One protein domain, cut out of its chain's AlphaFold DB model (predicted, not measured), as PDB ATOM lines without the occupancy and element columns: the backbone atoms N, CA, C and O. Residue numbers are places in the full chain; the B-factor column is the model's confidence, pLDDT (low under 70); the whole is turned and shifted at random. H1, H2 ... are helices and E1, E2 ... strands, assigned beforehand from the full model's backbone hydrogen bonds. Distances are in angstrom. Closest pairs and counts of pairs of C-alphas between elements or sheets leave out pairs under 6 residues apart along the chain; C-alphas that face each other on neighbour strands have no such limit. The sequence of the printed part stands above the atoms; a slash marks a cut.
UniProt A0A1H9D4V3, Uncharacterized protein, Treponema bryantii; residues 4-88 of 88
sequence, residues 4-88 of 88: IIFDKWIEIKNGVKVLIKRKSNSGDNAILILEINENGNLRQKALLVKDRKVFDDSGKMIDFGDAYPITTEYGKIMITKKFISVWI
ATOM      1  N   ILE A   4     217.733 251.256 331.536       72.12
ATOM      2  CA  ILE A   4     218.665 251.960 330.662       72.12
ATOM      3  C   ILE A   4     219.942 251.131 330.545       72.12
ATOM      4  O   ILE A   4     220.502 250.691 331.549       72.12
ATOM      5  N   ILE A   5     220.409 250.938 329.313       77.81
ATOM      6  CA  ILE A   5     221.713 250.332 329.038       77.81
ATOM      7  C   ILE A   5     222.772 251.435 329.150       77.81
ATOM      8  O   ILE A   5     222.626 252.489 328.530       77.81
ATOM      9  N   PHE A   6     223.818 251.195 329.944       82.94
ATOM     10  CA  PHE A   6     224.966 252.100 330.040       82.94
ATOM     11  C   PHE A   6     225.678 252.242 328.691       82.94
ATOM     12  O   PHE A   6     225.581 251.374 327.828       82.94
ATOM     13  N   ASP A   7     226.384 253.357 328.517       85.44
ATOM     14  CA  ASP A   7     227.222 253.620 327.342       85.44
ATOM     15  C   ASP A   7     226.451 253.634 326.002       85.44
ATOM     16  O   ASP A   7     227.033 253.538 324.922       85.44
ATOM     17  N   LYS A   8     225.124 253.825 326.059       88.75
ATOM     18  CA  LYS A   8     224.243 253.996 324.899       88.75
ATOM     19  C   LYS A   8     223.424 255.283 325.002       88.75
ATOM     20  O   LYS A   8     222.838 255.568 326.043       88.75
ATOM     21  N   TRP A   9     223.356 256.045 323.907       88.75
ATOM     22  CA  TRP A   9     222.470 257.207 323.803       88.75
ATOM     23  C   TRP A   9     221.010 256.766 323.739       88.75
ATOM     24  O   TRP A   9     220.643 255.909 322.931       88.75
ATOM     25  N   ILE A  10     220.174 257.382 324.568       87.00
ATOM     26  CA  ILE A  10     218.743 257.100 324.653       87.00
ATOM     27  C   ILE A  10     217.985 258.414 324.551       87.00
ATOM     28  O   ILE A  10     218.252 259.356 325.291       87.00
ATOM     29  N   GLU A  11     217.030 258.470 323.631       87.06
ATOM     30  CA  GLU A  11     216.104 259.591 323.532       87.06
ATOM     31  C   GLU A  11     214.990 259.426 324.565       87.06
ATOM     32  O   GLU A  11     214.309 258.400 324.607       87.06
ATOM     33  N   ILE A  12     214.849 260.419 325.441       84.69
ATOM     34  CA  ILE A  12     213.895 260.374 326.559       84.69
ATOM     35  C   ILE A  12     212.713 261.334 326.375       84.69
ATOM     36  O   ILE A  12     211.661 261.139 326.979       84.69
ATOM     37  N   LYS A  13     212.906 262.371 325.556       84.00
ATOM     38  CA  LYS A  13     211.948 263.389 325.118       84.00
ATOM     39  C   LYS A  13     212.419 263.845 323.735       84.00
ATOM     40  O   LYS A  13     213.611 263.750 323.452       84.00
ATOM     41  N   ASN A  14     211.512 264.343 322.900       87.88
ATOM     42  CA  ASN A  14     211.856 264.812 321.556       87.88
ATOM     43  C   ASN A  14     213.005 265.836 321.610       87.88
ATOM     44  O   ASN A  14     212.883 266.854 322.294       87.88
ATOM     45  N   GLY A  15     214.121 265.540 320.939       86.69
ATOM     46  CA  GLY A  15     215.299 266.416 320.914       86.69
ATOM     47  C   GLY A  15     216.192 266.359 322.162       86.69
ATOM     48  O   GLY A  15     217.191 267.077 322.225       86.69
ATOM     49  N   VAL A  16     215.883 265.495 323.139       88.38
ATOM     50  CA  VAL A  16     216.675 265.298 324.363       88.38
ATOM     51  C   VAL A  16     217.183 263.863 324.432       88.38
ATOM     52  O   VAL A  16     216.434 262.916 324.706       88.38
ATOM     53  N   LYS A  17     218.489 263.706 324.213       90.25
ATOM     54  CA  LYS A  17     219.191 262.424 324.310       90.25
ATOM     55  C   LYS A  17     220.079 262.405 325.537       90.25
ATOM     56  O   LYS A  17     220.664 263.413 325.914       90.25
ATOM     57  N   VAL A  18     220.180 261.238 326.150       89.38
ATOM     58  CA  VAL A  18     220.912 261.037 327.394       89.38
ATOM     59  C   VAL A  18     221.793 259.807 327.267       89.38
ATOM     60  O   VAL A  18     221.355 258.774 326.760       89.38
ATOM     61  N   LEU A  19     223.026 259.918 327.738       89.94
ATOM     62  CA  LEU A  19     223.993 258.840 327.842       89.94
ATOM     63  C   LEU A  19     224.437 258.739 329.299       89.94
ATOM     64  O   LEU A  19     224.866 259.727 329.891       89.94
ATOM     65  N   ILE A  20     224.333 257.545 329.881       88.56
ATOM     66  CA  ILE A  20     224.840 257.284 331.230       88.56
ATOM     67  C   ILE A  20     226.106 256.454 331.115       88.56
ATOM     68  O   ILE A  20     226.070 255.336 330.602       88.56
ATOM     69  N   LYS A  21     227.200 256.979 331.656       88.62
ATOM     70  CA  LYS A  21     228.457 256.255 331.835       88.62
ATOM     71  C   LYS A  21     228.625 255.929 333.309       88.62
ATOM     72  O   LYS A  21     228.371 256.769 334.173       88.62
ATOM     73  N   ARG A  22     229.067 254.714 333.616       83.75
ATOM     74  CA  ARG A  22     229.422 254.324 334.983       83.75
ATOM     75  C   ARG A  22     230.936 254.374 335.122       83.75
ATOM     76  O   ARG A  22     231.640 253.623 334.458       83.75
ATOM     77  N   LYS A  23     231.438 255.198 336.038       81.19
ATOM     78  CA  LYS A  23     232.820 255.109 336.509       81.19
ATOM     79  C   LYS A  23     232.806 254.294 337.799       81.19
ATOM     80  O   LYS A  23     232.319 254.750 338.835       81.19
ATOM     81  N   SER A  24     233.230 253.036 337.704       68.50
ATOM     82  CA  SER A  24     233.289 252.134 338.854       68.50
ATOM     83  C   SER A  24     234.297 252.644 339.878       68.50
ATOM     84  O   SER A  24     235.424 252.979 339.517       68.50
ATOM     85  N   ASN A  25     233.893 252.636 341.146       56.19
ATOM     86  CA  ASN A  25     234.805 252.614 342.280       56.19
ATOM     87  C   ASN A  25     234.634 251.256 342.980       56.19
ATOM     88  O   ASN A  25     233.611 250.594 342.795       56.19
ATOM     89  N   SER A  26     235.633 250.804 343.727       53.72
ATOM     90  CA  SER A  26     235.529 249.573 344.516       53.72
ATOM     91  C   SER A  26     234.410 249.693 345.573       53.72
ATOM     92  O   SER A  26     234.327 250.698 346.279       53.72
ATOM     93  N   GLY A  27     233.544 248.674 345.680       63.69
ATOM     94  CA  GLY A  27     232.445 248.590 346.664       63.69
ATOM     95  C   GLY A  27     231.056 249.003 346.142       63.69
ATOM     96  O   GLY A  27     230.808 248.997 344.938       63.69
ATOM     97  N   ASP A  28     230.150 249.377 347.055       64.62
ATOM     98  CA  ASP A  28     228.739 249.735 346.771       64.62
ATOM     99  C   ASP A  28     228.542 251.154 346.202       64.62
ATOM    100  O   ASP A  28     227.419 251.614 345.979       64.62
ATOM    101  N   ASN A  29     229.643 251.862 345.946       75.31
ATOM    102  CA  ASN A  29     229.633 253.223 345.426       75.31
ATOM    103  C   ASN A  29     229.793 253.209 343.904       75.31
ATOM    104  O   ASN A  29     230.718 252.602 343.360       75.31
ATOM    105  N   ALA A  30     228.949 253.954 343.198       81.75
ATOM    106  CA  ALA A  30     229.108 254.179 341.768       81.75
ATOM    107  C   ALA A  30     229.040 255.660 341.436       81.75
ATOM    108  O   ALA A  30     228.130 256.360 341.869       81.75
ATOM    109  N   ILE A  31     229.977 256.126 340.615       85.75
ATOM    110  CA  ILE A  31     229.880 257.447 340.007       85.75
ATOM    111  C   ILE A  31     229.186 257.269 338.661       85.75
ATOM    112  O   ILE A  31     229.665 256.543 337.786       85.75
ATOM    113  N   LEU A  32     228.041 257.916 338.509       87.88
ATOM    114  CA  LEU A  32     227.308 258.009 337.261       87.88
ATOM    115  C   LEU A  32     227.627 259.347 336.613       87.88
ATOM    116  O   LEU A  32     227.477 260.403 337.221       87.88
ATOM    117  N   ILE A  33     228.063 259.295 335.366       88.44
ATOM    118  CA  ILE A  33     228.244 260.464 334.524       88.44
ATOM    119  C   ILE A  33     227.072 260.491 333.553       88.44
ATOM    120  O   ILE A  33     226.910 259.577 332.746       88.44
ATOM    121  N   LEU A  34     226.259 261.535 333.649       87.88
ATOM    122  CA  LEU A  34     225.173 261.810 332.728       87.88
ATOM    123  C   LEU A  34     225.647 262.810 331.678       87.88
ATOM    124  O   LEU A  34     225.960 263.948 332.014       87.88
ATOM    125  N   GLU A  35     225.653 262.406 330.417       90.88
ATOM    126  CA  GLU A  35     225.808 263.307 329.278       90.88
ATOM    127  C   GLU A  35     224.422 263.553 328.681       90.88
ATOM    128  O   GLU A  35     223.732 262.618 328.276       90.88
ATOM    129  N   ILE A  36     223.988 264.810 328.672       90.50
ATOM    130  CA  ILE A  36     222.693 265.240 328.152       90.50
ATOM    131  C   ILE A  36     222.959 266.055 326.891       90.50
ATOM    132  O   ILE A  36     223.710 267.027 326.925       90.50
ATOM    133  N   ASN A  37     222.327 265.665 325.792       91.38
ATOM    134  CA  ASN A  37     222.314 266.399 324.538       91.38
ATOM    135  C   ASN A  37     220.902 266.950 324.312       91.38
ATOM    136  O   ASN A  37     219.979 266.192 324.011       91.38
ATOM    137  N   GLU A  38     220.752 268.261 324.472       90.12
ATOM    138  CA  GLU A  38     219.509 269.001 324.250       90.12
ATOM    139  C   GLU A  38     219.623 269.805 322.959       90.12
ATOM    140  O   GLU A  38     220.200 270.893 322.937       90.12
ATOM    141  N   ASN A  39     219.080 269.262 321.866       87.38
ATOM    142  CA  ASN A  39     219.102 269.881 320.537       87.38
ATOM    143  C   ASN A  39     220.506 270.323 320.071       87.38
ATOM    144  O   ASN A  39     220.660 271.363 319.440       87.38
ATOM    145  N   GLY A  40     221.540 269.542 320.394       84.56
ATOM    146  CA  GLY A  40     222.935 269.843 320.061       84.56
ATOM    147  C   GLY A  40     223.725 270.510 321.188       84.56
ATOM    148  O   GLY A  40     224.952 270.540 321.117       84.56
ATOM    149  N   ASN A  41     223.067 270.974 322.256       89.50
ATOM    150  CA  ASN A  41     223.748 271.498 323.437       89.50
ATOM    151  C   ASN A  41     224.112 270.356 324.384       89.50
ATOM    152  O   ASN A  41     223.240 269.703 324.961       89.50
ATOM    153  N   LEU A  42     225.412 270.119 324.542       90.94
ATOM    154  CA  LEU A  42     225.939 269.094 325.433       90.94
ATOM    155  C   LEU A  42     226.175 269.669 326.829       90.94
ATOM    156  O   LEU A  42     226.931 270.622 327.000       90.94
ATOM    157  N   ARG A  43     225.556 269.047 327.835       90.12
ATOM    158  CA  ARG A  43     225.818 269.301 329.256       90.12
ATOM    159  C   ARG A  43     226.111 267.993 329.979       90.12
ATOM    160  O   ARG A  43     225.577 266.943 329.623       90.12
ATOM    161  N   GLN A  44     226.942 268.063 331.010       89.19
ATOM    162  CA  GLN A  44     227.339 266.902 331.797       89.19
ATOM    163  C   GLN A  44     226.979 267.106 333.267       89.19
ATOM    164  O   GLN A  44     227.122 268.206 333.797       89.19
ATOM    165  N   LYS A  45     226.523 266.042 333.929       87.06
ATOM    166  CA  LYS A  45     226.350 265.983 335.386       87.06
ATOM    167  C   LYS A  45     227.051 264.742 335.929       87.06
ATOM    168  O   LYS A  45     226.968 263.675 335.322       87.06
ATOM    169  N   ALA A  46     227.729 264.872 337.063       87.81
ATOM    170  CA  ALA A  46     228.328 263.753 337.781       87.81
ATOM    171  C   ALA A  46     227.554 263.518 339.075       87.81
ATOM    172  O   ALA A  46     227.263 264.462 339.804       87.81
ATOM    173  N   LEU A  47     227.181 262.267 339.324       87.06
ATOM    174  CA  LEU A  47     226.303 261.894 340.423       87.06
ATOM    175  C   LEU A  47     226.876 260.672 341.130       87.06
ATOM    176  O   LEU A  47     227.159 259.650 340.503       87.06
ATOM    177  N   LEU A  48     227.066 260.782 342.441       87.44
ATOM    178  CA  LEU A  48     227.505 259.671 343.273       87.44
ATOM    179  C   LEU A  48     226.277 258.908 343.759       87.44
ATOM    180  O   LEU A  48     225.402 259.485 344.393       87.44
ATOM    181  N   VAL A  49     226.235 257.608 343.499       85.19
ATOM    182  CA  VAL A  49     225.217 256.694 344.016       85.19
ATOM    183  C   VAL A  49     225.845 255.816 345.088       85.19
ATOM    184  O   VAL A  49     226.818 255.112 344.815       85.19
ATOM    185  N   LYS A  50     225.272 255.854 346.291       83.44
ATOM    186  CA  LYS A  50     225.688 255.063 347.454       83.44
ATOM    187  C   LYS A  50     224.455 254.622 348.231       83.44
ATOM    188  O   LYS A  50     223.651 255.471 348.603       83.44
ATOM    189  N   ASP A  51     224.304 253.325 348.491       79.06
ATOM    190  CA  ASP A  51     223.217 252.782 349.326       79.06
ATOM    191  C   ASP A  51     221.818 253.296 348.923       79.06
ATOM    192  O   ASP A  51     221.013 253.694 349.764       79.06
ATOM    193  N   ARG A  52     221.543 253.346 347.607       77.81
ATOM    194  CA  ARG A  52     220.324 253.913 346.980       77.81
ATOM    195  C   ARG A  52     220.126 255.425 347.151       77.81
ATOM    196  O   ARG A  52     219.136 255.957 346.660       77.81
ATOM    197  N   LYS A  53     221.057 256.129 347.788       85.06
ATOM    198  CA  LYS A  53     221.094 257.592 347.864       85.06
ATOM    199  C   LYS A  53     221.920 258.146 346.716       85.06
ATOM    200  O   LYS A  53     222.857 257.498 346.247       85.06
ATOM    201  N   VAL A  54     221.574 259.351 346.283       86.69
ATOM    202  CA  VAL A  54     222.305 260.059 345.235       86.69
ATOM    203  C   VAL A  54     222.790 261.396 345.763       86.69
ATOM    204  O   VAL A  54     222.063 262.075 346.483       86.69
ATOM    205  N   PHE A  55     224.009 261.766 345.393       88.56
ATOM    206  CA  PHE A  55     224.650 263.015 345.777       88.56
ATOM    207  C   PHE A  55     225.152 263.746 344.530       88.56
ATOM    208  O   PHE A  55     225.598 263.093 343.579       88.56
ATOM    209  N   ASP A  56     225.062 265.077 344.531       86.69
ATOM    210  CA  ASP A  56     225.694 265.926 343.514       86.69
ATOM    211  C   ASP A  56     227.217 266.025 343.711       86.69
ATOM    212  O   ASP A  56     227.802 265.408 344.607       86.69
ATOM    213  N   ASP A  57     227.867 266.792 342.842       82.06
ATOM    214  CA  ASP A  57     229.306 267.057 342.866       82.06
ATOM    215  C   ASP A  57     229.764 267.868 344.090       82.06
ATOM    216  O   ASP A  57     230.933 267.792 344.465       82.06
ATOM    217  N   SER A  58     228.850 268.578 344.759       86.19
ATOM    218  CA  SER A  58     229.100 269.251 346.038       86.19
ATOM    219  C   SER A  58     229.002 268.311 347.249       86.19
ATOM    220  O   SER A  58     229.330 268.702 348.371       86.19
ATOM    221  N   GLY A  59     228.557 267.066 347.043       84.50
ATOM    222  CA  GLY A  59     228.305 266.091 348.103       84.50
ATOM    223  C   GLY A  59     226.952 266.274 348.798       84.50
ATOM    224  O   GLY A  59     226.674 265.593 349.789       84.50
ATOM    225  N   LYS A  60     226.085 267.159 348.293       89.69
ATOM    226  CA  LYS A  60     224.729 267.331 348.814       89.69
ATOM    227  C   LYS A  60     223.853 266.181 348.329       89.69
ATOM    228  O   LYS A  60     223.848 265.832 347.150       89.69
ATOM    229  N   MET A  61     223.087 265.591 349.247       88.88
ATOM    230  CA  MET A  61     222.110 264.562 348.896       88.88
ATOM    231  C   MET A  61     221.011 265.169 348.018       88.88
ATOM    232  O   MET A  61     220.416 266.186 348.381       88.88
ATOM    233  N   ILE A  62     220.720 264.518 346.896       87.62
ATOM    234  CA  ILE A  62     219.610 264.869 346.020       87.62
ATOM    235  C   ILE A  62     218.446 263.926 346.309       87.62
ATOM    236  O   ILE A  62     218.578 262.700 346.236       87.62
ATOM    237  N   ASP A  63     217.301 264.510 346.642       85.31
ATOM    238  CA  ASP A  63     216.057 263.774 346.810       85.31
ATOM    239  C   ASP A  63     215.382 263.563 345.447       85.31
ATOM    240  O   ASP A  63     215.136 264.515 344.707       85.31
ATOM    241  N   PHE A  64     215.102 262.302 345.115       81.69
ATOM    242  CA  PHE A  64     214.429 261.891 343.883       81.69
ATOM    243  C   PHE A  64     213.062 261.244 344.158       81.69
ATOM    244  O   PHE A  64     212.488 260.626 343.255       81.69
ATOM    245  N   GLY A  65     212.537 261.349 345.388       83.56
ATOM    246  CA  GLY A  65     211.325 260.648 345.809       83.56
ATOM    247  C   GLY A  65     211.426 259.153 345.494       83.56
ATOM    248  O   GLY A  65     212.475 258.548 345.636       83.56
ATOM    249  N   ASP A  66     210.387 258.536 344.939       80.25
ATOM    250  CA  ASP A  66     210.423 257.099 344.610       80.25
ATOM    251  C   ASP A  66     211.185 256.749 343.314       80.25
ATOM    252  O   ASP A  66     210.931 255.706 342.704       80.25
ATOM    253  N   ALA A  67     212.032 257.637 342.795       81.12
ATOM    254  CA  ALA A  67     212.681 257.471 341.495       81.12
ATOM    255  C   ALA A  67     214.154 257.047 341.576       81.12
ATOM    256  O   ALA A  67     214.864 257.248 340.608       81.12
ATOM    257  N   TYR A  68     214.634 256.453 342.668       82.62
ATOM    258  CA  TYR A  68     216.044 256.065 342.843       82.62
ATOM    259  C   TYR A  68     216.544 254.965 341.881       82.62
ATOM    260  O   TYR A  68     215.748 254.170 341.366       82.62
ATOM    261  N   PRO A  69     217.872 254.866 341.658       82.00
ATOM    262  CA  PRO A  69     218.439 253.739 340.938       82.00
ATOM    263  C   PRO A  69     218.298 252.471 341.793       82.00
ATOM    264  O   PRO A  69     218.302 252.524 343.026       82.00
ATOM    265  N   ILE A  70     218.143 251.324 341.138       80.81
ATOM    266  CA  ILE A  70     217.814 250.061 341.804       80.81
ATOM    267  C   ILE A  70     219.066 249.197 341.862       80.81
ATOM    268  O   ILE A  70     219.651 248.893 340.824       80.81
ATOM    269  N   THR A  71     219.455 248.764 343.056       74.88
ATOM    270  CA  THR A  71     220.492 247.741 343.222       74.88
ATOM    271  C   THR A  71     219.847 246.360 343.143       74.88
ATOM    272  O   THR A  71     218.835 246.114 343.799       74.88
ATOM    273  N   THR A  72     220.401 245.462 342.334       72.38
ATOM    274  CA  THR A  72     219.981 244.054 342.288       72.38
ATOM    275  C   THR A  72     220.742 243.223 343.318       72.38
ATOM    276  O   THR A  72     221.801 243.629 343.791       72.38
ATOM    277  N   GLU A  73     220.249 242.016 343.604       69.81
ATOM    278  CA  GLU A  73     220.928 241.015 344.449       69.81
ATOM    279  C   GLU A  73     222.352 240.661 343.974       69.81
ATOM    280  O   GLU A  73     223.179 240.203 344.752       69.81
ATOM    281  N   TYR A  74     222.666 240.942 342.707       72.88
ATOM    282  CA  TYR A  74     223.983 240.736 342.103       72.88
ATOM    283  C   TYR A  74     224.889 241.978 342.165       72.88
ATOM    284  O   TYR A  74     225.861 242.063 341.413       72.88
ATOM    285  N   GLY A  75     224.534 242.993 342.958       64.50
ATOM    286  CA  GLY A  75     225.288 244.248 343.062       64.50
ATOM    287  C   GLY A  75     225.271 245.098 341.784       64.50
ATOM    288  O   GLY A  75     226.093 246.002 341.612       64.50
ATOM    289  N   LYS A  76     224.354 244.820 340.845       72.81
ATOM    290  CA  LYS A  76     224.198 245.636 339.632       72.81
ATOM    291  C   LYS A  76     223.303 246.822 339.945       72.81
ATOM    292  O   LYS A  76     222.226 246.661 340.507       72.81
ATOM    293  N   ILE A  77     223.729 248.004 339.520       77.25
ATOM    294  CA  ILE A  77     222.901 249.207 339.565       77.25
ATOM    295  C   ILE A  77     222.130 249.291 338.249       77.25
ATOM    296  O   ILE A  77     222.733 249.364 337.178       77.25
ATOM    297  N   MET A  78     220.805 249.280 338.333       79.94
ATOM    298  CA  MET A  78     219.897 249.521 337.220       79.94
ATOM    299  C   MET A  78     219.390 250.956 337.277       79.94
ATOM    300  O   MET A  78     218.855 251.404 338.295       79.94
ATOM    301  N   ILE A  79     219.527 251.665 336.159       84.62
ATOM    302  CA  ILE A  79     218.979 253.007 336.002       84.62
ATOM    303  C   ILE A  79     217.662 252.930 335.237       84.62
ATOM    304  O   ILE A  79     217.583 252.278 334.198       84.62
ATOM    305  N   THR A  80     216.626 253.593 335.746       83.69
ATOM    306  CA  THR A  80     215.291 253.594 335.135       83.69
ATOM    307  C   THR A  80     215.039 254.889 334.366       83.69
ATOM    308  O   THR A  80     215.608 255.935 334.680       83.69
ATOM    309  N   LYS A  81     214.114 254.863 333.397       81.19
ATOM    310  CA  LYS A  81     213.617 256.102 332.765       81.19
ATOM    311  C   LYS A  81     213.034 257.096 333.781       81.19
ATOM    312  O   LYS A  81     213.224 258.297 333.621       81.19
ATOM    313  N   LYS A  82     212.360 256.601 334.831       83.25
ATOM    314  CA  LYS A  82     211.779 257.437 335.899       83.25
ATOM    315  C   LYS A  82     212.871 258.250 336.590       83.25
ATOM    316  O   LYS A  82     212.738 259.460 336.690       83.25
ATOM    317  N   PHE A  83     213.972 257.612 336.971       85.12
ATOM    318  CA  PHE A  83     215.121 258.296 337.556       85.12
ATOM    319  C   PHE A  83     215.663 259.412 336.661       85.12
ATOM    320  O   PHE A  83     215.741 260.556 337.092       85.12
ATOM    321  N   ILE A  84     215.940 259.101 335.388       82.62
ATOM    322  CA  ILE A  84     216.438 260.092 334.422       82.62
ATOM    323  C   ILE A  84     215.463 261.262 334.271       82.62
ATOM    324  O   ILE A  84     215.890 262.408 334.167       82.62
ATOM    325  N   SER A  85     214.154 260.998 334.274       81.44
ATOM    326  CA  SER A  85     213.151 262.050 334.105       81.44
ATOM    327  C   SER A  85     213.125 263.071 335.243       81.44
ATOM    328  O   SER A  85     212.733 264.202 334.993       81.44
ATOM    329  N   VAL A  86     213.563 262.705 336.456       81.00
ATOM    330  CA  VAL A  86     213.680 263.657 337.577       81.00
ATOM    331  C   VAL A  86     214.988 264.463 337.497       81.00
ATOM    332  O   VAL A  86     215.140 265.481 338.160       81.00
ATOM    333  N   TRP A  87     215.958 264.025 336.689       76.25
ATOM    334  CA  TRP A  87     217.283 264.655 336.582       76.25
ATOM    335  C   TRP A  87     217.347 265.791 335.552       76.25
ATOM    336  O   TRP A  87     218.304 266.585 335.566       76.25
ATOM    337  N   ILE A  88     216.373 265.816 334.640       74.94
ATOM    338  CA  ILE A  88     216.308 266.667 333.444       74.94
ATOM    339  C   ILE A  88     215.178 267.660 333.578       74.94
ATOM    340  O   ILE A  88     215.511 268.861 333.493       74.94
TER     341      ILE A  88
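AT A GLANCE: This is residues 4 to 88 of the 88 residues of an uncharacterized protein of Treponema bryantii (UniProt A0A1H9D4V3). A strongly twisted sheet of five strands curls into an open trough, with the short helix H1 at its open side, nearest E1. The long stretch of residues 56 to 76 leads from E5 back to E6, which pairs with residues 70 to 71 in a small hairpin outside the sheet. The 85 printed residues hold six named strands, E1 to E6, and then H1; the sheet's order is E1, E2, E3, E4, E5, antiparallel throughout. The class is mostly strand; the whole is compact, with a radius of gyration of the C-alphas of 12.5 A and spans of 36 by 27 by 24 A.

IN THESE COORDINATES: E1, residues 10 to 13, begins at C-alpha 10 (218.743, 257.100, 324.653). E2, residues 16 to 24, is 25.7 A long; E3, residues 29 to 38, 28.3 A; E4, residues 41 to 50, 29.2 A. E5 is residues 53 to 55 and E6 residues 77 to 80. H1, residues 81 to 87, ends at C-alpha 87 (217.283, 264.655, 336.582).

HOW THE PARTS SIT: E1 to E5 form a meander, each strand the antiparallel neighbour of the one before. Within hydrogen-bond range are N 10 and O 18 of E1 and E2, 2.9 A; N 19 and O 35 of E2 and E3, 2.8 A; N 34 and O 45 of E3 and E4, 2.8 A; and N 50 and O 53 of E4 and E5, 2.9 A. H1 is on the sheet at a height of 8.0 A, only just over none of its strands, with 2 C-alphas on E1 and 2 on E2. The closest C-alphas of E1 and H1, Ile 12 and Lys 81, are 7.5 A apart. Every O i to N i+4 pair in H1 is within hydrogen-bond range. E6 pairs with no named strand.

THE WHOLE: The C-alphas farthest apart, Gly 40 and Glu 73, are 37.8 A apart. The printed part has no cut, and the link from E5 to E6 is long. The pLDDT is under 70 at residues 24 to 28, 73 and 75.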